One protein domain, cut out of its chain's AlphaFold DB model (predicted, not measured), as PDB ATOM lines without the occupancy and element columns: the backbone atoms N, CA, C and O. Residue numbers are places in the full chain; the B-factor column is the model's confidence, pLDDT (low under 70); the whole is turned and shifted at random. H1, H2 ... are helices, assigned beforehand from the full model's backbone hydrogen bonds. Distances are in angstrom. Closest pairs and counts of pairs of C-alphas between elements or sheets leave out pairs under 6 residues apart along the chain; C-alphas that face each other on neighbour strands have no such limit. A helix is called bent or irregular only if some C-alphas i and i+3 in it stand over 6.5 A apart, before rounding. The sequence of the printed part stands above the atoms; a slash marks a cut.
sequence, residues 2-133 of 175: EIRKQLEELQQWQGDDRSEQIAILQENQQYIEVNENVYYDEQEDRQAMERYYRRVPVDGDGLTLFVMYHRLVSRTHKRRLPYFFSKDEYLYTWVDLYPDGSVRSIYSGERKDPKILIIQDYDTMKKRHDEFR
ATOM      1  N   GLU A   2      20.203 -69.970 -42.885       60.41
ATOM      2  CA  GLU A   2      19.926 -68.550 -43.197       60.41
ATOM      3  C   GLU A   2      19.278 -68.274 -44.566       60.41
ATOM      4  O   GLU A   2      18.246 -67.624 -44.649       60.41
ATOM      5  N   ILE A   3      19.823 -68.844 -45.647       55.88
ATOM      6  CA  ILE A   3      19.361 -68.559 -47.020       55.88
ATOM      7  C   ILE A   3      17.924 -69.040 -47.268       55.88
ATOM      8  O   ILE A   3      17.217 -68.453 -48.075       55.88
ATOM      9  N   ARG A   4      17.476 -70.118 -46.605       54.78
ATOM     10  CA  ARG A   4      16.093 -70.610 -46.758       54.78
ATOM     11  C   ARG A   4      15.104 -69.707 -46.028       54.78
ATOM     12  O   ARG A   4      14.088 -69.369 -46.613       54.78
ATOM     13  N   LYS A   5      15.468 -69.259 -44.825       61.00
ATOM     14  CA  LYS A   5      14.693 -68.298 -44.038       61.00
ATOM     15  C   LYS A   5      14.546 -66.961 -44.776       61.00
ATOM     16  O   LYS A   5      13.436 -66.482 -44.942       61.00
ATOM     17  N   GLN A   6      15.639 -66.441 -45.340       57.66
ATOM     18  CA  GLN A   6      15.616 -65.242 -46.188       57.66
ATOM     19  C   GLN A   6      14.750 -65.420 -47.449       57.66
ATOM     20  O   GLN A   6      14.151 -64.467 -47.934       57.66
ATOM     21  N   LEU A   7      14.678 -66.637 -48.001       58.91
ATOM     22  CA  LEU A   7      13.850 -66.940 -49.172       58.91
ATOM     23  C   LEU A   7      12.353 -66.995 -48.829       58.91
ATOM     24  O   LEU A   7      11.545 -66.530 -49.627       58.91
ATOM     25  N   GLU A   8      12.006 -67.563 -47.673       60.00
ATOM     26  CA  GLU A   8      10.635 -67.619 -47.142       60.00
ATOM     27  C   GLU A   8      10.139 -66.222 -46.745       60.00
ATOM     28  O   GLU A   8       9.049 -65.831 -47.158       60.00
ATOM     29  N   GLU A   9      10.973 -65.429 -46.064       57.94
ATOM     30  CA  GLU A   9      10.689 -64.021 -45.748       57.94
ATOM     31  C   GLU A   9      10.409 -63.219 -47.032       57.94
ATOM     32  O   GLU A   9       9.401 -62.528 -47.122       57.94
ATOM     33  N   LEU A  10      11.216 -63.389 -48.086       56.28
ATOM     34  CA  LEU A  10      10.990 -62.723 -49.376       56.28
ATOM     35  C   LEU A  10       9.718 -63.183 -50.115       56.28
ATOM     36  O   LEU A  10       9.185 -62.421 -50.919       56.28
ATOM     37  N   GLN A  11       9.252 -64.419 -49.910       55.97
ATOM     38  CA  GLN A  11       8.016 -64.919 -50.529       55.97
ATOM     39  C   GLN A  11       6.766 -64.378 -49.834       55.97
ATOM     40  O   GLN A  11       5.775 -64.092 -50.506       55.97
ATOM     41  N   GLN A  12       6.823 -64.211 -48.515       53.72
ATOM     42  CA  GLN A  12       5.722 -63.681 -47.714       53.72
ATOM     43  C   GLN A  12       5.432 -62.201 -48.032       53.72
ATOM     44  O   GLN A  12       4.283 -61.777 -47.987       53.72
ATOM     45  N   TRP A  13       6.448 -61.453 -48.470       54.59
ATOM     46  CA  TRP A  13       6.361 -60.039 -48.865       54.59
ATOM     47  C   TRP A  13       5.638 -59.765 -50.200       54.59
ATOM     48  O   TRP A  13       5.457 -58.613 -50.575       54.59
ATOM     49  N   GLN A  14       5.241 -60.782 -50.979       55.31
ATOM     50  CA  GLN A  14       4.783 -60.557 -52.361       55.31
ATOM     51  C   GLN A  14       3.258 -60.425 -52.559       55.31
ATOM     52  O   GLN A  14       2.852 -60.073 -53.659       55.31
ATOM     53  N   GLY A  15       2.391 -60.709 -51.587       50.62
ATOM     54  CA  GLY A  15       0.935 -60.802 -51.834       50.62
ATOM     55  C   GLY A  15       0.106 -59.620 -51.335       50.62
ATOM     56  O   GLY A  15      -0.557 -58.946 -52.125       50.62
ATOM     57  N   ASP A  16       0.148 -59.403 -50.023       57.84
ATOM     58  CA  ASP A  16      -0.815 -58.553 -49.310       57.84
ATOM     59  C   ASP A  16      -0.367 -57.085 -49.190       57.84
ATOM     60  O   ASP A  16      -1.192 -56.176 -49.253       57.84
ATOM     61  N   ASP A  17       0.944 -56.853 -49.166       72.19
ATOM     62  CA  ASP A  17       1.587 -55.563 -48.882       72.19
ATOM     63  C   ASP A  17       1.213 -54.447 -49.885       72.19
ATOM     64  O   ASP A  17       0.820 -53.345 -49.519       72.19
ATOM     65  N   ARG A  18       1.186 -54.732 -51.195       82.25
ATOM     66  CA  ARG A  18       0.891 -53.695 -52.209       82.25
ATOM     67  C   ARG A  18      -0.517 -53.103 -52.075       82.25
ATOM     68  O   ARG A  18      -0.724 -51.921 -52.347       82.25
ATOM     69  N   SER A  19      -1.510 -53.937 -51.774       85.69
ATOM     70  CA  SER A  19      -2.898 -53.469 -51.663       85.69
ATOM     71  C   SER A  19      -3.074 -52.609 -50.413       85.69
ATOM     72  O   SER A  19      -3.783 -51.608 -50.467       85.69
ATOM     73  N   GLU A  20      -2.377 -52.971 -49.336       86.75
ATOM     74  CA  GLU A  20      -2.290 -52.199 -48.099       86.75
ATOM     75  C   GLU A  20      -1.610 -50.844 -48.333       86.75
ATOM     76  O   GLU A  20      -2.210 -49.813 -48.039       86.75
ATOM     77  N   GLN A  21      -0.454 -50.808 -49.003       88.69
ATOM     78  CA  GLN A  21       0.221 -49.553 -49.367       88.69
ATOM     79  C   GLN A  21      -0.662 -48.622 -50.203       88.69
ATOM     80  O   GLN A  21      -0.673 -47.411 -49.998       88.69
ATOM     81  N   ILE A  22      -1.423 -49.171 -51.158       92.06
ATOM     82  CA  ILE A  22      -2.354 -48.375 -51.969       92.06
ATOM     83  C   ILE A  22      -3.502 -47.834 -51.110       92.06
ATOM     84  O   ILE A  22      -3.920 -46.701 -51.332       92.06
ATOM     85  N   ALA A  23      -4.006 -48.608 -50.148       92.88
ATOM     86  CA  ALA A  23      -5.040 -48.140 -49.229       92.88
ATOM     87  C   ALA A  23      -4.514 -47.011 -48.325       92.88
ATOM     88  O   ALA A  23      -5.163 -45.972 -48.221       92.88
ATOM     89  N   ILE A  24      -3.309 -47.167 -47.766       92.62
ATOM     90  CA  ILE A  24      -2.634 -46.138 -46.958       92.62
ATOM     91  C   ILE A  24      -2.397 -44.870 -47.789       92.62
ATOM     92  O   ILE A  24      -2.675 -43.765 -47.334       92.62
ATOM     93  N   LEU A  25      -1.929 -45.014 -49.033       93.94
ATOM     94  CA  LEU A  25      -1.772 -43.890 -49.956       93.94
ATOM     95  C   LEU A  25      -3.095 -43.135 -50.149       93.94
ATOM     96  O   LEU A  25      -3.107 -41.911 -50.104       93.94
ATOM     97  N   GLN A  26      -4.199 -43.852 -50.365       95.19
ATOM     98  CA  GLN A  26      -5.512 -43.236 -50.561       95.19
ATOM     99  C   GLN A  26      -5.989 -42.492 -49.312       95.19
ATOM    100  O   GLN A  26      -6.504 -41.382 -49.433       95.19
ATOM    101  N   GLU A  27      -5.795 -43.072 -48.129       93.81
ATOM    102  CA  GLU A  27      -6.112 -42.425 -46.854       93.81
ATOM    103  C   GLU A  27      -5.295 -41.140 -46.670       93.81
ATOM    104  O   GLU A  27      -5.851 -40.083 -46.383       93.81
ATOM    105  N   ASN A  28      -3.989 -41.197 -46.927       92.81
ATOM    106  CA  ASN A  28      -3.110 -40.038 -46.812       92.81
ATOM    107  C   ASN A  28      -3.438 -38.944 -47.837       92.81
ATOM    108  O   ASN A  28      -3.419 -37.765 -47.495       92.81
ATOM    109  N   GLN A  29      -3.788 -39.310 -49.073       93.31
ATOM    110  CA  GLN A  29      -4.250 -38.353 -50.084       93.31
ATOM    111  C   GLN A  29      -5.533 -37.645 -49.632       93.31
ATOM    112  O   GLN A  29      -5.602 -36.422 -49.697       93.31
ATOM    113  N   GLN A  30      -6.506 -38.388 -49.096       93.25
ATOM    114  CA  GLN A  30      -7.723 -37.800 -48.527       93.25
ATOM    115  C   GLN A  30      -7.412 -36.894 -47.330       93.25
ATOM    116  O   GLN A  30      -8.009 -35.830 -47.181       93.25
ATOM    117  N   TYR A  31      -6.465 -37.295 -46.483       90.94
ATOM    118  CA  TYR A  31      -6.067 -36.518 -45.316       90.94
ATOM    119  C   TYR A  31      -5.441 -35.170 -45.705       90.94
ATOM    120  O   TYR A  31      -5.779 -34.148 -45.107       90.94
ATOM    121  N   ILE A  32      -4.605 -35.154 -46.749       90.12
ATOM    122  CA  ILE A  32      -4.027 -33.932 -47.326       90.12
ATOM    123  C   ILE A  32      -5.114 -33.066 -47.983       90.12
ATOM    124  O   ILE A  32      -5.160 -31.863 -47.743       90.12
ATOM    125  N   GLU A  33      -6.021 -33.661 -48.767       86.88
ATOM    126  CA  GLU A  33      -7.110 -32.931 -49.440       86.88
ATOM    127  C   GLU A  33      -8.036 -32.200 -48.456       86.88
ATOM    128  O   GLU A  33      -8.501 -31.095 -48.735       86.88
ATOM    129  N   VAL A  34      -8.317 -32.811 -47.304       87.62
ATOM    130  CA  VAL A  34      -9.210 -32.241 -46.284       87.62
ATOM    131  C   VAL A  34      -8.495 -31.202 -45.412       87.62
ATOM    132  O   VAL A  34      -9.156 -30.380 -44.771       87.62
ATOM    133  N   ASN A  35      -7.160 -31.209 -45.370       82.19
ATOM    134  CA  ASN A  35      -6.384 -30.325 -44.512       82.19
ATOM    135  C   ASN A  35      -5.028 -29.965 -45.145       82.19
ATOM    136  O   ASN A  35      -4.050 -30.688 -45.002       82.19
ATOM    137  N   GLU A  36      -4.921 -28.801 -45.787       69.75
ATOM    138  CA  GLU A  36      -3.643 -28.372 -46.386       69.75
ATOM    139  C   GLU A  36      -2.510 -28.220 -45.350       69.75
ATOM    140  O   GLU A  36      -1.351 -28.504 -45.655       69.75
ATOM    141  N   ASN A  37      -2.834 -27.858 -44.101       73.19
ATOM    142  CA  ASN A  37      -1.844 -27.690 -43.025       73.19
ATOM    143  C   ASN A  37      -1.331 -29.027 -42.467       73.19
ATOM    144  O   ASN A  37      -0.357 -29.049 -41.719       73.19
ATOM    145  N   VAL A  38      -1.966 -30.149 -42.814       76.00
ATOM    146  CA  VAL A  38      -1.507 -31.488 -42.419       76.00
ATOM    147  C   VAL A  38      -0.229 -31.886 -43.137       76.00
ATOM    148  O   VAL A  38       0.590 -32.612 -42.576       76.00
ATOM    149  N   TYR A  39      -0.062 -31.422 -44.373       74.44
ATOM    150  CA  TYR A  39       1.135 -31.720 -45.138       74.44
ATOM    151  C   TYR A  39       2.334 -30.899 -44.640       74.44
ATOM    152  O   TYR A  39       3.435 -31.431 -44.493       74.44
ATOM    153  N   TYR A  40       2.123 -29.608 -44.356       82.81
ATOM    154  CA  TYR A  40       3.164 -28.721 -43.843       82.81
ATOM    155  C   TYR A  40       2.578 -27.565 -43.025       82.81
ATOM    156  O   TYR A  40       1.860 -26.723 -43.560       82.81
ATOM    157  N   ASP A  41       2.952 -27.491 -41.746       89.00
ATOM    158  CA  ASP A  41       2.713 -26.328 -40.890       89.00
ATOM    159  C   ASP A  41       4.022 -25.540 -40.731       89.00
ATOM    160  O   ASP A  41       4.951 -25.959 -40.035       89.00
ATOM    161  N   GLU A  42       4.099 -24.378 -41.384       90.62
ATOM    162  CA  GLU A  42       5.291 -23.522 -41.368       90.62
ATOM    163  C   GLU A  42       5.647 -23.032 -39.954       90.62
ATOM    164  O   GLU A  42       6.824 -22.875 -39.607       90.62
ATOM    165  N   GLN A  43       4.643 -22.762 -39.116       93.19
ATOM    166  CA  GLN A  43       4.866 -22.247 -37.772       93.19
ATOM    167  C   GLN A  43       5.403 -23.348 -36.859       93.19
ATOM    168  O   GLN A  43       6.357 -23.109 -36.107       93.19
ATOM    169  N   GLU A  44       4.816 -24.542 -36.918       93.12
ATOM    170  CA  GLU A  44       5.293 -25.698 -36.167       93.12
ATOM    171  C   GLU A  44       6.700 -26.106 -36.615       93.12
ATOM    172  O   GLU A  44       7.575 -26.304 -35.763       93.12
ATOM    173  N   ASP A  45       6.945 -26.153 -37.927       92.94
ATOM    174  CA  ASP A  45       8.245 -26.489 -38.509       92.94
ATOM    175  C   ASP A  45       9.334 -25.515 -38.048       92.94
ATOM    176  O   ASP A  45      10.370 -25.931 -37.526       92.94
ATOM    177  N   ARG A  46       9.066 -24.205 -38.095       95.81
ATOM    178  CA  ARG A  46      10.005 -23.186 -37.605       95.81
ATOM    179  C   ARG A  46      10.365 -23.400 -36.137       95.81
ATOM    180  O   ARG A  46      11.543 -23.382 -35.771       95.81
ATOM    181  N   GLN A  47       9.371 -23.655 -35.288       96.88
ATOM    182  CA  GLN A  47       9.627 -23.941 -33.878       96.88
ATOM    183  C   GLN A  47      10.387 -25.262 -33.690       96.88
ATOM    184  O   GLN A  47      11.237 -25.372 -32.801       96.88
ATOM    185  N   ALA A  48      10.090 -26.287 -34.492       94.94
ATOM    186  CA  ALA A  48      10.790 -27.564 -34.462       94.94
ATOM    187  C   ALA A  48      12.262 -27.397 -34.861       94.94
ATOM    188  O   ALA A  48      13.137 -27.876 -34.131       94.94
ATOM    189  N   MET A  49      12.542 -26.651 -35.932       95.06
ATOM    190  CA  MET A  49      13.885 -26.288 -36.379       95.06
ATOM    191  C   MET A  49      14.665 -25.554 -35.290       95.06
ATOM    192  O   MET A  49      15.761 -25.985 -34.923       95.06
ATOM    193  N   GLU A  50      14.094 -24.488 -34.719       95.06
ATOM    194  CA  GLU A  50      14.722 -23.737 -33.630       95.06
ATOM    195  C   GLU A  50      15.062 -24.664 -32.462       95.06
ATOM    196  O   GLU A  50      16.198 -24.692 -31.985       95.06
ATOM    197  N   ARG A  51      14.110 -25.500 -32.025       95.25
ATOM    198  CA  ARG A  51      14.334 -26.455 -30.932       95.25
ATOM    199  C   ARG A  51      15.424 -27.475 -31.256       95.25
ATOM    200  O   ARG A  51      16.209 -27.791 -30.354       95.25
ATOM    201  N   TYR A  52      15.449 -27.991 -32.485       95.69
ATOM    202  CA  TYR A  52      16.361 -29.038 -32.945       95.69
ATOM    203  C   TYR A  52      17.805 -28.529 -33.054       95.69
ATOM    204  O   TYR A  52      18.730 -29.175 -32.546       95.69
ATOM    205  N   TYR A  53      17.994 -27.339 -33.628       94.44
ATOM    206  CA  TYR A  53      19.312 -26.747 -33.865       94.44
ATOM    207  C   TYR A  53      19.828 -25.851 -32.729       94.44
ATOM    208  O   TYR A  53      21.016 -25.559 -32.709       94.44
ATOM    209  N   ARG A  54      19.019 -25.504 -31.716       92.75
ATOM    210  CA  ARG A  54      19.370 -24.599 -30.589       92.75
ATOM    211  C   ARG A  54      20.730 -24.813 -29.907       92.75
ATOM    212  O   ARG A  54      21.233 -23.905 -29.259       92.75
ATOM    213  N   ARG A  55      21.297 -26.022 -29.956       89.94
ATOM    214  CA  ARG A  55      22.583 -26.364 -29.311       89.94
ATOM    215  C   ARG A  55      23.737 -26.551 -30.297       89.94
ATOM    216  O   ARG A  55      24.781 -27.063 -29.899       89.94
ATOM    217  N   VAL A  56      23.535 -26.231 -31.569       90.12
ATOM    218  CA  VAL A  56      24.547 -26.348 -32.617       90.12
ATOM    219  C   VAL A  56      24.817 -24.950 -33.171       90.12
ATOM    220  O   VAL A  56      23.864 -24.263 -33.534       90.12
ATOM    221  N   PRO A  57      26.081 -24.500 -33.198       84.88
ATOM    222  CA  PRO A  57      26.415 -23.220 -33.800       84.88
ATOM    223  C   PRO A  57      26.173 -23.272 -35.315       84.88
ATOM    224  O   PRO A  57      26.394 -24.303 -35.952       84.88
ATOM    225  N   VAL A  58      25.717 -22.154 -35.878       78.94
ATOM    226  CA  VAL A  58      25.536 -21.995 -37.331       78.94
ATOM    227  C   VAL A  58      26.869 -21.638 -38.004       78.94
ATOM    228  O   VAL A  58      27.109 -22.041 -39.138       78.94
ATOM    229  N   ASP A  59      27.771 -20.999 -37.255       83.88
ATOM    230  CA  ASP A  59      29.078 -20.538 -37.718       83.88
ATOM    231  C   ASP A  59      30.221 -21.355 -37.095       83.88
ATOM    232  O   ASP A  59      30.162 -21.768 -35.933       83.88
ATOM    233  N   GLY A  60      31.286 -21.585 -37.859       84.31
ATOM    234  CA  GLY A  60      32.469 -22.318 -37.412       84.31
ATOM    235  C   GLY A  60      33.291 -22.850 -38.581       84.31
ATOM    236  O   GLY A  60      32.860 -22.800 -39.733       84.31
ATOM    237  N   ASP A  61      34.482 -23.377 -38.297       92.62
ATOM    238  CA  ASP A  61      35.242 -24.104 -39.311       92.62
ATOM    239  C   ASP A  61      34.543 -25.430 -39.674       92.62
ATOM    240  O   ASP A  61      33.799 -26.016 -38.880       92.62
ATOM    241  N   GLY A  62      34.791 -25.919 -40.892       93.25
ATOM    242  CA  GLY A  62      34.077 -27.074 -41.441       93.25
ATOM    243  C   GLY A  62      34.218 -28.358 -40.616       93.25
ATOM    244  O   GLY A  62      33.271 -29.144 -40.552       93.25
ATOM    245  N   LEU A  63      35.357 -28.570 -39.945       94.56
ATOM    246  CA  LEU A  63      35.564 -29.759 -39.117       94.56
ATOM    247  C   LEU A  63      34.733 -29.674 -37.833       94.56
ATOM    248  O   LEU A  63      34.065 -30.643 -37.460       94.56
ATOM    249  N   THR A  64      34.730 -28.509 -37.187       92.81
ATOM    250  CA  THR A  64      33.907 -28.257 -36.000       92.81
ATOM    251  C   THR A  64      32.423 -28.439 -36.308       92.81
ATOM    252  O   THR A  64      31.729 -29.163 -35.583       92.81
ATOM    253  N   LEU A  65      31.940 -27.860 -37.413       94.12
ATOM    254  CA  LEU A  65      30.553 -28.023 -37.850       94.12
ATOM    255  C   LEU A  65      30.227 -29.500 -38.098       94.12
ATOM    256  O   LEU A  65      29.257 -30.013 -37.535       94.12
ATOM    257  N   PHE A  66      31.067 -30.217 -38.850       94.81
ATOM    258  CA  PHE A  66      30.874 -31.645 -39.113       94.81
ATOM    259  C   PHE A  66      30.682 -32.452 -37.822       94.81
ATOM    260  O   PHE A  66      29.704 -33.190 -37.691       94.81
ATOM    261  N   VAL A  67      31.570 -32.285 -36.836       94.56
ATOM    262  CA  VAL A  67      31.492 -33.027 -35.568       94.56
ATOM    263  C   VAL A  67      30.210 -32.688 -34.802       94.56
ATOM    264  O   VAL A  67      29.563 -33.586 -34.250       94.56
ATOM    265  N   MET A  68      29.818 -31.412 -34.763       94.38
ATOM    266  CA  MET A  68      28.616 -30.968 -34.053       94.38
ATOM    267  C   MET A  68      27.332 -31.511 -34.691       94.38
ATOM    268  O   MET A  68      26.500 -32.097 -33.986       94.38
ATOM    269  N   TYR A  69      27.193 -31.396 -36.014       95.12
ATOM    270  CA  TYR A  69      26.041 -31.929 -36.745       95.12
ATOM    271  C   TYR A  69      25.996 -33.460 -36.698       95.12
ATOM    272  O   TYR A  69      24.935 -34.035 -36.443       95.12
ATOM    273  N   HIS A  70      27.140 -34.139 -36.823       94.94
ATOM    274  CA  HIS A  70      27.214 -35.595 -36.695       94.94
ATOM    275  C   HIS A  70      26.705 -36.075 -35.325       94.94
ATOM    276  O   HIS A  70      25.919 -37.024 -35.234       94.94
ATOM    277  N   ARG A  71      27.098 -35.389 -34.243       94.69
ATOM    278  CA  ARG A  71      26.606 -35.673 -32.885       94.69
ATOM    279  C   ARG A  71      25.118 -35.358 -32.732       94.69
ATOM    280  O   ARG A  71      24.420 -36.097 -32.037       94.69
ATOM    281  N   LEU A  72      24.626 -34.280 -33.347       95.75
ATOM    282  CA  LEU A  72      23.205 -33.919 -33.349       95.75
ATOM    283  C   LEU A  72      22.347 -35.013 -33.976       95.75
ATOM    284  O   LEU A  72      21.447 -35.522 -33.306       95.75
ATOM    285  N   VAL A  73      22.670 -35.425 -35.199       94.50
ATOM    286  CA  VAL A  73      21.934 -36.479 -35.907       94.50
ATOM    287  C   VAL A  73      22.007 -37.792 -35.127       94.50
ATOM    288  O   VAL A  73      20.981 -38.399 -34.826       94.50
ATOM    289  N   SER A  74      23.201 -38.189 -34.679       93.69
ATOM    290  CA  SER A  74      23.403 -39.450 -33.946       93.69
ATOM    291  C   SER A  74      22.649 -39.526 -32.612       93.69
ATOM    292  O   SER A  74      22.294 -40.618 -32.148       93.69
ATOM    293  N   ARG A  75      22.404 -38.385 -31.951       93.94
ATOM    294  CA  ARG A  75      21.647 -38.360 -30.691       93.94
ATOM    295  C   ARG A  75      20.135 -38.303 -30.899       93.94
ATOM    296  O   ARG A  75      19.423 -38.842 -30.064       93.94
ATOM    297  N   THR A  76      19.661 -37.645 -31.951       93.88
ATOM    298  CA  THR A  76      18.226 -37.384 -32.162       93.88
ATOM    299  C   THR A  76      17.549 -38.479 -32.983       93.88
ATOM    300  O   THR A  76      16.441 -38.889 -32.659       93.88
ATOM    301  N   HIS A  77      18.236 -39.043 -33.975       91.31
ATOM    302  CA  HIS A  77      17.681 -40.048 -34.883       91.31
ATOM    303  C   HIS A  77      17.986 -41.468 -34.382       91.31
ATOM    304  O   HIS A  77      18.799 -42.201 -34.950       91.31
ATOM    305  N   LYS A  78      17.368 -41.837 -33.251       89.62
ATOM    306  CA  LYS A  78      17.562 -43.153 -32.611       89.62
ATOM    307  C   LYS A  78      16.859 -44.291 -33.347       89.62
ATOM    308  O   LYS A  78      17.408 -45.387 -33.428       89.62
ATOM    309  N   ARG A  79      15.673 -44.032 -33.902       85.62
ATOM    310  CA  ARG A  79      14.935 -45.001 -34.714       85.62
ATOM    311  C   ARG A  79      15.488 -44.970 -36.135       85.62
ATOM    312  O   ARG A  79      15.235 -44.032 -36.880       85.62
ATOM    313  N   ARG A  80      16.269 -45.988 -36.493       81.75
ATOM    314  CA  ARG A  80      16.778 -46.181 -37.854       81.75
ATOM    315  C   ARG A  80      15.924 -47.237 -38.529       81.75
ATOM    316  O   ARG A  80      16.050 -48.417 -38.217       81.75
ATOM    317  N   LEU A  81      15.029 -46.792 -39.400       79.00
ATOM    318  CA  LEU A  81      14.234 -47.701 -40.209       79.00
ATOM    319  C   LEU A  81      15.113 -48.249 -41.343       79.00
ATOM    320  O   LEU A  81      15.822 -47.470 -41.986       79.00
ATOM    321  N   PRO A  82      15.116 -49.571 -41.584       79.06
ATOM    322  CA  PRO A  82      15.723 -50.125 -42.782       79.06
ATOM    323  C   PRO A  82      15.061 -49.532 -44.021       79.06
ATOM    324  O   PRO A  82      13.839 -49.411 -44.061       79.06
ATOM    325  N   TYR A  83      15.865 -49.224 -45.040       70.56
ATOM    326  CA  TYR A  83      15.362 -48.569 -46.248       70.56
ATOM    327  C   TYR A  83      14.210 -49.343 -46.905       70.56
ATOM    328  O   TYR A  83      13.227 -48.732 -47.304       70.56
ATOM    329  N   PHE A  84      14.309 -50.678 -46.963       70.81
ATOM    330  CA  PHE A  84      13.263 -51.523 -47.549       70.81
ATOM    331  C   PHE A  84      11.918 -51.355 -46.826       70.81
ATOM    332  O   PHE A  84      10.909 -51.159 -47.476       70.81
ATOM    333  N   PHE A  85      11.921 -51.309 -45.491       72.44
ATOM    334  CA  PHE A  85      10.710 -51.111 -44.698       72.44
ATOM    335  C   PHE A  85      10.168 -49.685 -44.833       72.44
ATOM    336  O   PHE A  85       8.981 -49.476 -45.042       72.44
ATOM    337  N   SER A  86      11.039 -48.674 -44.732       76.31
ATOM    338  CA  SER A  86      10.595 -47.277 -44.794       76.31
ATOM    339  C   SER A  86      10.019 -46.885 -46.152       76.31
ATOM    340  O   SER A  86       9.199 -45.975 -46.232       76.31
ATOM    341  N   LYS A  87      10.500 -47.533 -47.215       75.88
ATOM    342  CA  LYS A  87      10.087 -47.248 -48.583       75.88
ATOM    343  C   LYS A  87       8.617 -47.589 -48.804       75.88
ATOM    344  O   LYS A  87       7.875 -46.761 -49.323       75.88
ATOM    345  N   ASP A  88       8.253 -48.782 -48.372       72.56
ATOM    346  CA  ASP A  88       6.949 -49.387 -48.602       72.56
ATOM    347  C   ASP A  88       5.888 -48.745 -47.695       72.56
ATOM    348  O   ASP A  88       4.808 -48.383 -48.145       72.56
ATOM    349  N   GLU A  89       6.251 -48.460 -46.445       74.38
ATOM    350  CA  GLU A  89       5.321 -47.929 -45.441       74.38
ATOM    351  C   GLU A  89       5.146 -46.405 -45.478       74.38
ATOM    352  O   GLU A  89       4.060 -45.903 -45.193       74.38
ATOM    353  N   TYR A  90       6.205 -45.644 -45.789       82.69
ATOM    354  CA  TYR A  90       6.201 -44.185 -45.587       82.69
ATOM    355  C   TYR A  90       6.578 -43.377 -46.824       82.69
ATOM    356  O   TYR A  90       6.124 -42.243 -46.953       82.69
ATOM    357  N   LEU A  91       7.445 -43.885 -47.707       86.06
ATOM    358  CA  LEU A  91       8.057 -43.035 -48.731       86.06
ATOM    359  C   LEU A  91       7.033 -42.589 -49.780       86.06
ATOM    360  O   LEU A  91       6.730 -41.405 -49.870       86.06
ATOM    361  N   TYR A  92       6.464 -43.530 -50.536       87.31
ATOM    362  CA  TYR A  92       5.507 -43.208 -51.607       87.31
ATOM    363  C   TYR A  92       4.088 -42.944 -51.111       87.31
ATOM    364  O   TYR A  92       3.265 -42.423 -51.860       87.31
ATOM    365  N   THR A  93       3.801 -43.320 -49.870       91.06
ATOM    366  CA  THR A  93       2.488 -43.201 -49.239       91.06
ATOM    367  C   THR A  93       2.335 -41.905 -48.451       91.06
ATOM    368  O   THR A  93       1.202 -41.503 -48.209       91.06
ATOM    369  N   TRP A  94       3.431 -41.252 -48.044       90.56
ATOM    370  CA  TRP A  94       3.396 -40.041 -47.218       90.56
ATOM    371  C   TRP A  94       4.521 -39.049 -47.544       90.56
ATOM    372  O   TRP A  94       4.250 -37.942 -47.992       90.56
ATOM    373  N   VAL A  95       5.782 -39.442 -47.344       88.56
ATOM    374  CA  VAL A  95       6.942 -38.526 -47.318       88.56
ATOM    375  C   VAL A  95       7.196 -37.831 -48.658       88.56
ATOM    376  O   VAL A  95       7.550 -36.656 -48.665       88.56
ATOM    377  N   ASP A  96       7.039 -38.541 -49.778       89.81
ATOM    378  CA  ASP A  96       7.281 -37.999 -51.123       89.81
ATOM    379  C   ASP A  96       6.035 -37.347 -51.745       89.81
ATOM    380  O   ASP A  96       6.119 -36.802 -52.855       89.81
ATOM    381  N   LEU A  97       4.876 -37.434 -51.079       91.38
ATOM    382  CA  LEU A  97       3.672 -36.762 -51.554       91.38
ATOM    383  C   LEU A  97       3.884 -35.254 -51.506       91.38
ATOM    384  O   LEU A  97       4.618 -34.749 -50.678       91.38
ATOM    385  N   TYR A  98       3.259 -34.534 -52.420       90.38
ATOM    386  CA  TYR A  98       3.171 -33.079 -52.418       90.38
ATOM    387  C   TYR A  98       1.788 -32.661 -51.897       90.38
ATOM    388  O   TYR A  98       0.913 -33.518 -51.762       90.38
ATOM    389  N   PRO A  99       1.534 -31.356 -51.670       89.25
ATOM    390  CA  PRO A  99       0.212 -30.884 -51.245       89.25
ATOM    391  C   PRO A  99      -0.933 -31.295 -52.186       89.25
ATOM    392  O   PRO A  99      -2.079 -31.371 -51.770       89.25
ATOM    393  N   ASP A 100      -0.633 -31.582 -53.457       89.88
ATOM    394  CA  ASP A 100      -1.598 -32.083 -54.445       89.88
ATOM    395  C   ASP A 100      -1.738 -33.621 -54.452       89.88
ATOM    396  O   ASP A 100      -2.308 -34.188 -55.386       89.88
ATOM    397  N   GLY A 101      -1.159 -34.313 -53.465       91.06
ATOM    398  CA  GLY A 101      -1.169 -35.771 -53.335       91.06
ATOM    399  C   GLY A 101      -0.353 -36.513 -54.399       91.06
ATOM    400  O   GLY A 101      -0.449 -37.739 -54.496       91.06
ATOM    401  N   SER A 102       0.428 -35.807 -55.226       93.31
ATOM    402  CA  SER A 102       1.290 -36.403 -56.254       93.31
ATOM    403  C   SER A 102       2.744 -36.522 -55.796       93.31
ATOM    404  O   SER A 102       3.135 -35.916 -54.809       93.31
ATOM    405  N   VAL A 103       3.568 -37.273 -56.530       92.81
ATOM    406  CA  VAL A 103       5.019 -37.336 -56.285       92.81
ATOM    407  C   VAL A 103       5.746 -36.538 -57.358       92.81
ATOM    408  O   VAL A 103       5.372 -36.584 -58.534       92.81
ATOM    409  N   ARG A 104       6.822 -35.834 -56.995       92.06
ATOM    410  CA  ARG A 104       7.685 -35.138 -57.961       92.06
ATOM    411  C   ARG A 104       9.109 -35.646 -57.899       92.06
ATOM    412  O   ARG A 104       9.707 -35.777 -56.838       92.06
ATOM    413  N   SER A 105       9.677 -35.885 -59.075       86.69
ATOM    414  CA  SER A 105      11.097 -36.193 -59.203       86.69
ATOM    415  C   SER A 105      11.939 -35.008 -58.732       86.69
ATOM    416  O   SER A 105      11.862 -33.928 -59.315       86.69
ATOM    417  N   ILE A 106      12.812 -35.227 -57.748       83.69
ATOM    418  CA  ILE A 106      13.762 -34.206 -57.275       83.69
ATOM    419  C   ILE A 106      14.782 -33.789 -58.348       83.69
ATOM    420  O   ILE A 106      15.396 -32.734 -58.234       83.69
ATOM    421  N   TYR A 107      14.971 -34.609 -59.389       85.25
ATOM    422  CA  TYR A 107      15.947 -34.355 -60.452       85.25
ATOM    423  C   TYR A 107      15.336 -33.688 -61.684       85.25
ATOM    424  O   TYR A 107      15.978 -32.848 -62.305       85.25
ATOM    425  N   SER A 108      14.118 -34.078 -62.069       90.19
ATOM    426  CA  SER A 108      13.469 -33.593 -63.297       90.19
ATOM    427  C   SER A 108      12.289 -32.658 -63.041       90.19
ATOM    428  O   SER A 108      11.774 -32.071 -63.988       90.19
ATOM    429  N   GLY A 109      11.807 -32.557 -61.800       89.69
ATOM    430  CA  GLY A 109      10.561 -31.861 -61.461       89.69
ATOM    431  C   GLY A 109       9.301 -32.534 -62.017       89.69
ATOM    432  O   GLY A 109       8.194 -32.048 -61.790       89.69
ATOM    433  N   GLU A 110       9.456 -33.646 -62.745       93.50
ATOM    434  CA  GLU A 110       8.359 -34.371 -63.372       93.50
ATOM    435  C   GLU A 110       7.410 -34.907 -62.301       93.50
ATOM    436  O   GLU A 110       7.827 -35.605 -61.370       93.50
ATOM    437  N   ARG A 111       6.129 -34.582 -62.470       94.56
ATOM    438  CA  ARG A 111       5.044 -35.066 -61.628       94.56
ATOM    439  C   ARG A 111       4.661 -36.485 -62.033       94.56
ATOM    440  O   ARG A 111       4.510 -36.779 -63.217       94.56
ATOM    441  N   LYS A 112       4.481 -37.349 -61.041       92.50
ATOM    442  CA  LYS A 112       4.153 -38.764 -61.200       92.50
ATOM    443  C   LYS A 112       3.031 -39.163 -60.257       92.50
ATOM    444  O   LYS A 112       2.844 -38.573 -59.194       92.50
ATOM    445  N   ASP A 113       2.300 -40.188 -60.671       93.56
ATOM    446  CA  ASP A 113       1.309 -40.847 -59.831       93.56
ATOM    447  C   ASP A 113       2.027 -41.790 -58.839       93.56
ATOM    448  O   ASP A 113       2.705 -42.725 -59.292       93.56
ATOM    449  N   PRO A 114       1.902 -41.578 -57.512       93.19
ATOM    450  CA  PRO A 114       2.499 -42.453 -56.499       93.19
ATOM    451  C   PRO A 114       2.075 -43.917 -56.647       93.19
ATOM    452  O   PRO A 114       2.896 -44.819 -56.469       93.19
ATOM    453  N   LYS A 115       0.832 -44.186 -57.063       93.88
ATOM    454  CA  LYS A 115       0.334 -45.552 -57.260       93.88
ATOM    455  C   LYS A 115       1.116 -46.286 -58.344       93.88
ATOM    456  O   LYS A 115       1.409 -47.474 -58.209       93.88
ATOM    457  N   ILE A 116       1.476 -45.584 -59.419       92.50
ATOM    458  CA  ILE A 116       2.284 -46.157 -60.498       92.50
ATOM    459  C   ILE A 116       3.690 -46.490 -59.996       92.50
ATOM    460  O   ILE A 116       4.214 -47.545 -60.353       92.50
ATOM    461  N   LEU A 117       4.280 -45.645 -59.146       89.88
ATOM    462  CA  LEU A 117       5.598 -45.900 -58.557       89.88
ATOM    463  C   LEU A 117       5.590 -47.148 -57.665       89.88
ATOM    464  O   LEU A 117       6.449 -48.010 -57.843       89.88
ATOM    465  N   ILE A 118       4.587 -47.292 -56.791       89.25
ATOM    466  CA  ILE A 118       4.401 -48.477 -55.935       89.25
ATOM    467  C   ILE A 118       4.315 -49.755 -56.787       89.25
ATOM    468  O   ILE A 118       5.022 -50.733 -56.543       89.25
ATOM    469  N   ILE A 119       3.495 -49.741 -57.846       89.88
ATOM    470  CA  ILE A 119       3.330 -50.898 -58.740       89.88
ATOM    471  C   ILE A 119       4.639 -51.233 -59.470       89.88
ATOM    472  O   ILE A 119       5.040 -52.397 -59.523       89.88
ATOM    473  N   GLN A 120       5.313 -50.228 -60.034       89.56
ATOM    474  CA  GLN A 120       6.559 -50.421 -60.780       89.56
ATOM    475  C   GLN A 120       7.684 -50.959 -59.899       89.56
ATOM    476  O   GLN A 120       8.487 -51.787 -60.350       89.56
ATOM    477  N   ASP A 121       7.760 -50.490 -58.657       86.06
ATOM    478  CA  ASP A 121       8.786 -50.933 -57.732       86.06
ATOM    479  C   ASP A 121       8.561 -52.376 -57.288       86.06
ATOM    480  O   ASP A 121       9.479 -53.194 -57.384       86.06
ATOM    481  N   TYR A 122       7.316 -52.719 -56.952       84.94
ATOM    482  CA  TYR A 122       6.913 -54.093 -56.687       84.94
ATOM    483  C   TYR A 122       7.270 -55.023 -57.861       84.94
ATOM    484  O   TYR A 122       7.922 -56.057 -57.680       84.94
ATOM    485  N   ASP A 123       6.921 -54.641 -59.094       88.12
ATOM    486  CA  ASP A 123       7.222 -55.436 -60.289       88.12
ATOM    487  C   ASP A 123       8.733 -55.597 -60.505       88.12
ATOM    488  O   ASP A 123       9.215 -56.660 -60.918       88.12
ATOM    489  N   THR A 124       9.506 -54.550 -60.213       87.25
ATOM    490  CA  THR A 124      10.970 -54.579 -60.289       87.25
ATOM    491  C   THR A 124      11.552 -55.512 -59.235       87.25
ATOM    492  O   THR A 124      12.437 -56.314 -59.551       87.25
ATOM    493  N   MET A 125      11.039 -55.463 -58.005       82.25
ATOM    494  CA  MET A 125      11.452 -56.342 -56.914       82.25
ATOM    495  C   MET A 125      11.154 -57.803 -57.244       82.25
ATOM    496  O   MET A 125      12.030 -58.663 -57.117       82.25
ATOM    497  N   LYS A 126       9.955 -58.081 -57.766       84.12
ATOM    498  CA  LYS A 126       9.541 -59.414 -58.205       84.12
ATOM    499  C   LYS A 126      10.459 -59.962 -59.296       84.12
ATOM    500  O   LYS A 126      10.975 -61.069 -59.151       84.12
ATOM    501  N   LYS A 127      10.745 -59.171 -60.340       88.25
ATOM    502  CA  LYS A 127      11.679 -59.554 -61.417       88.25
ATOM    503  C   LYS A 127      13.073 -59.870 -60.878       88.25
ATOM    504  O   LYS A 127      13.644 -60.905 -61.217       88.25
ATOM    505  N   ARG A 128      13.618 -59.000 -60.018       85.56
ATOM    506  CA  ARG A 128      14.939 -59.204 -59.396       85.56
ATOM    507  C   ARG A 128      14.970 -60.475 -58.557       85.56
ATOM    508  O   ARG A 128      15.928 -61.238 -58.638       85.56
ATOM    509  N   HIS A 129      13.915 -60.718 -57.789       81.94
ATOM    510  CA  HIS A 129      13.785 -61.906 -56.964       81.94
ATOM    511  C   HIS A 129      13.701 -63.188 -57.812       81.94
ATOM    512  O   HIS A 129      14.393 -64.165 -57.521       81.94
ATOM    513  N   ASP A 130      12.923 -63.186 -58.896       85.81
ATOM    514  CA  ASP A 130      12.829 -64.325 -59.813       85.81
ATOM    515  C   ASP A 130      14.174 -64.628 -60.497       85.81
ATOM    516  O   ASP A 130      14.585 -65.791 -60.568       85.81
ATOM    517  N   GLU A 131      14.900 -63.603 -60.952       88.94
ATOM    518  CA  GLU A 131      16.251 -63.766 -61.507       88.94
ATOM    519  C   GLU A 131      17.241 -64.294 -60.462       88.94
ATOM    520  O   GLU A 131      17.999 -65.231 -60.731       88.94
ATOM    521  N   PHE A 132      17.186 -63.779 -59.234       85.06
ATOM    522  CA  PHE A 132      18.011 -64.275 -58.137       85.06
ATOM    523  C   PHE A 132      17.739 -65.757 -57.839       85.06
ATOM    524  O   PHE A 132      18.682 -66.545 -57.711       85.06
ATOM    525  N   ARG A 133      16.467 -66.191 -57.826       84.88
ATOM    526  CA  ARG A 133      16.115 -67.616 -57.686       84.88
ATOM    527  C   ARG A 133      16.719 -68.471 -58.804       84.88
ATOM    528  O   ARG A 133      17.226 -69.561 -58.525       84.88
TER     529      ARG A 133
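This is residues 2 to 133 of the 175 residues of an uncharacterized protein of Parageobacillus toebii (UniProt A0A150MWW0). An open loop of helices with a small, loose bundle on one side: H2, H6 and H7 pack side by side, while H3, H4, H5 and residues 77 to 82 swing out from H2 and come back to H6 round a largely empty space. H1 extends the chain beyond H2, near H7. The printed part has 132 residues, with seven named helices, H1 to H7 in order, and no named strand; its class is all helix. It is loose, with a radius of gyration of the C-alphas of 19.3 A and spans of 52 by 43 by 27 A.

H1, residues 2 to 12, touches no helix, but is near H7, residues 114 to 133, with 7 pairs of C-alphas within 10 A. H2, residues 17 to 34, is the hub, touching three helices. It only just touches H3, residues 36 to 39, and only at the corner, with 3 pairs of C-alphas within 8 A; the closest C-alphas, of Ile 32 and Tyr 39, are 6.0 A apart. H4, residues 42 to 53, and H5, residues 62 to 76, are near each other, with 5 pairs of C-alphas within 10 A. H6, residues 83 to 95, is irregular: C-alphas 89 and 92 are 7.8 A apart. H2, with residues 21 to 28 alone, touches H6 at a shallow tilt of 29 degrees, the same way; the closest C-alphas, of Leu 25 and Thr 93, are 4.4 A apart. H2 touches H7 at a shallow tilt of 17 degrees, opposite ways, through residues 18 to 25 of H2 and 114 to 122 of H7 alone; the closest C-alphas, of Ile 22 and Lys 115, are 6.6 A apart. H6 and H7 form a helical hairpin at 14 degrees; their closest C-alphas, of Tyr 92 and Pro 114, are 5.8 A apart. H2, H6 and H7 are a bundle, three helices at shallow tilts to one another. Every O i to N i+4 pair is within hydrogen-bond range in H1, H2, H4, H5 and H7; in H6 6 of 9 are, and H3 is too short for such a pair.

H1 begins at C-alpha 2 (19.926, -68.550, -43.197) and is 15.7 A long. H2 measures 25.8 A, H4 16.2 A, H5 21.1 A and H6 13.1 A; H3 has four residues. H5 begins at C-alpha 62 (34.077, -27.074, -41.441). H7, 28.6 A, ends at C-alpha 133 (16.115, -67.616, -57.686).

The farthest C-alphas, of Asp 59 and Arg 133, are 52.8 A apart. The printed part has no cut. The link from H6 to H7, 18 residues, is long; in it residues 103 to 104 pair antiparallel with 111 to 112. Residues 41 to 51, 59 to 64 and 77 to 82 stand free. The mean pLDDT of the printed part is 84.7; residues 2 to 16 and residue 36 are under 70.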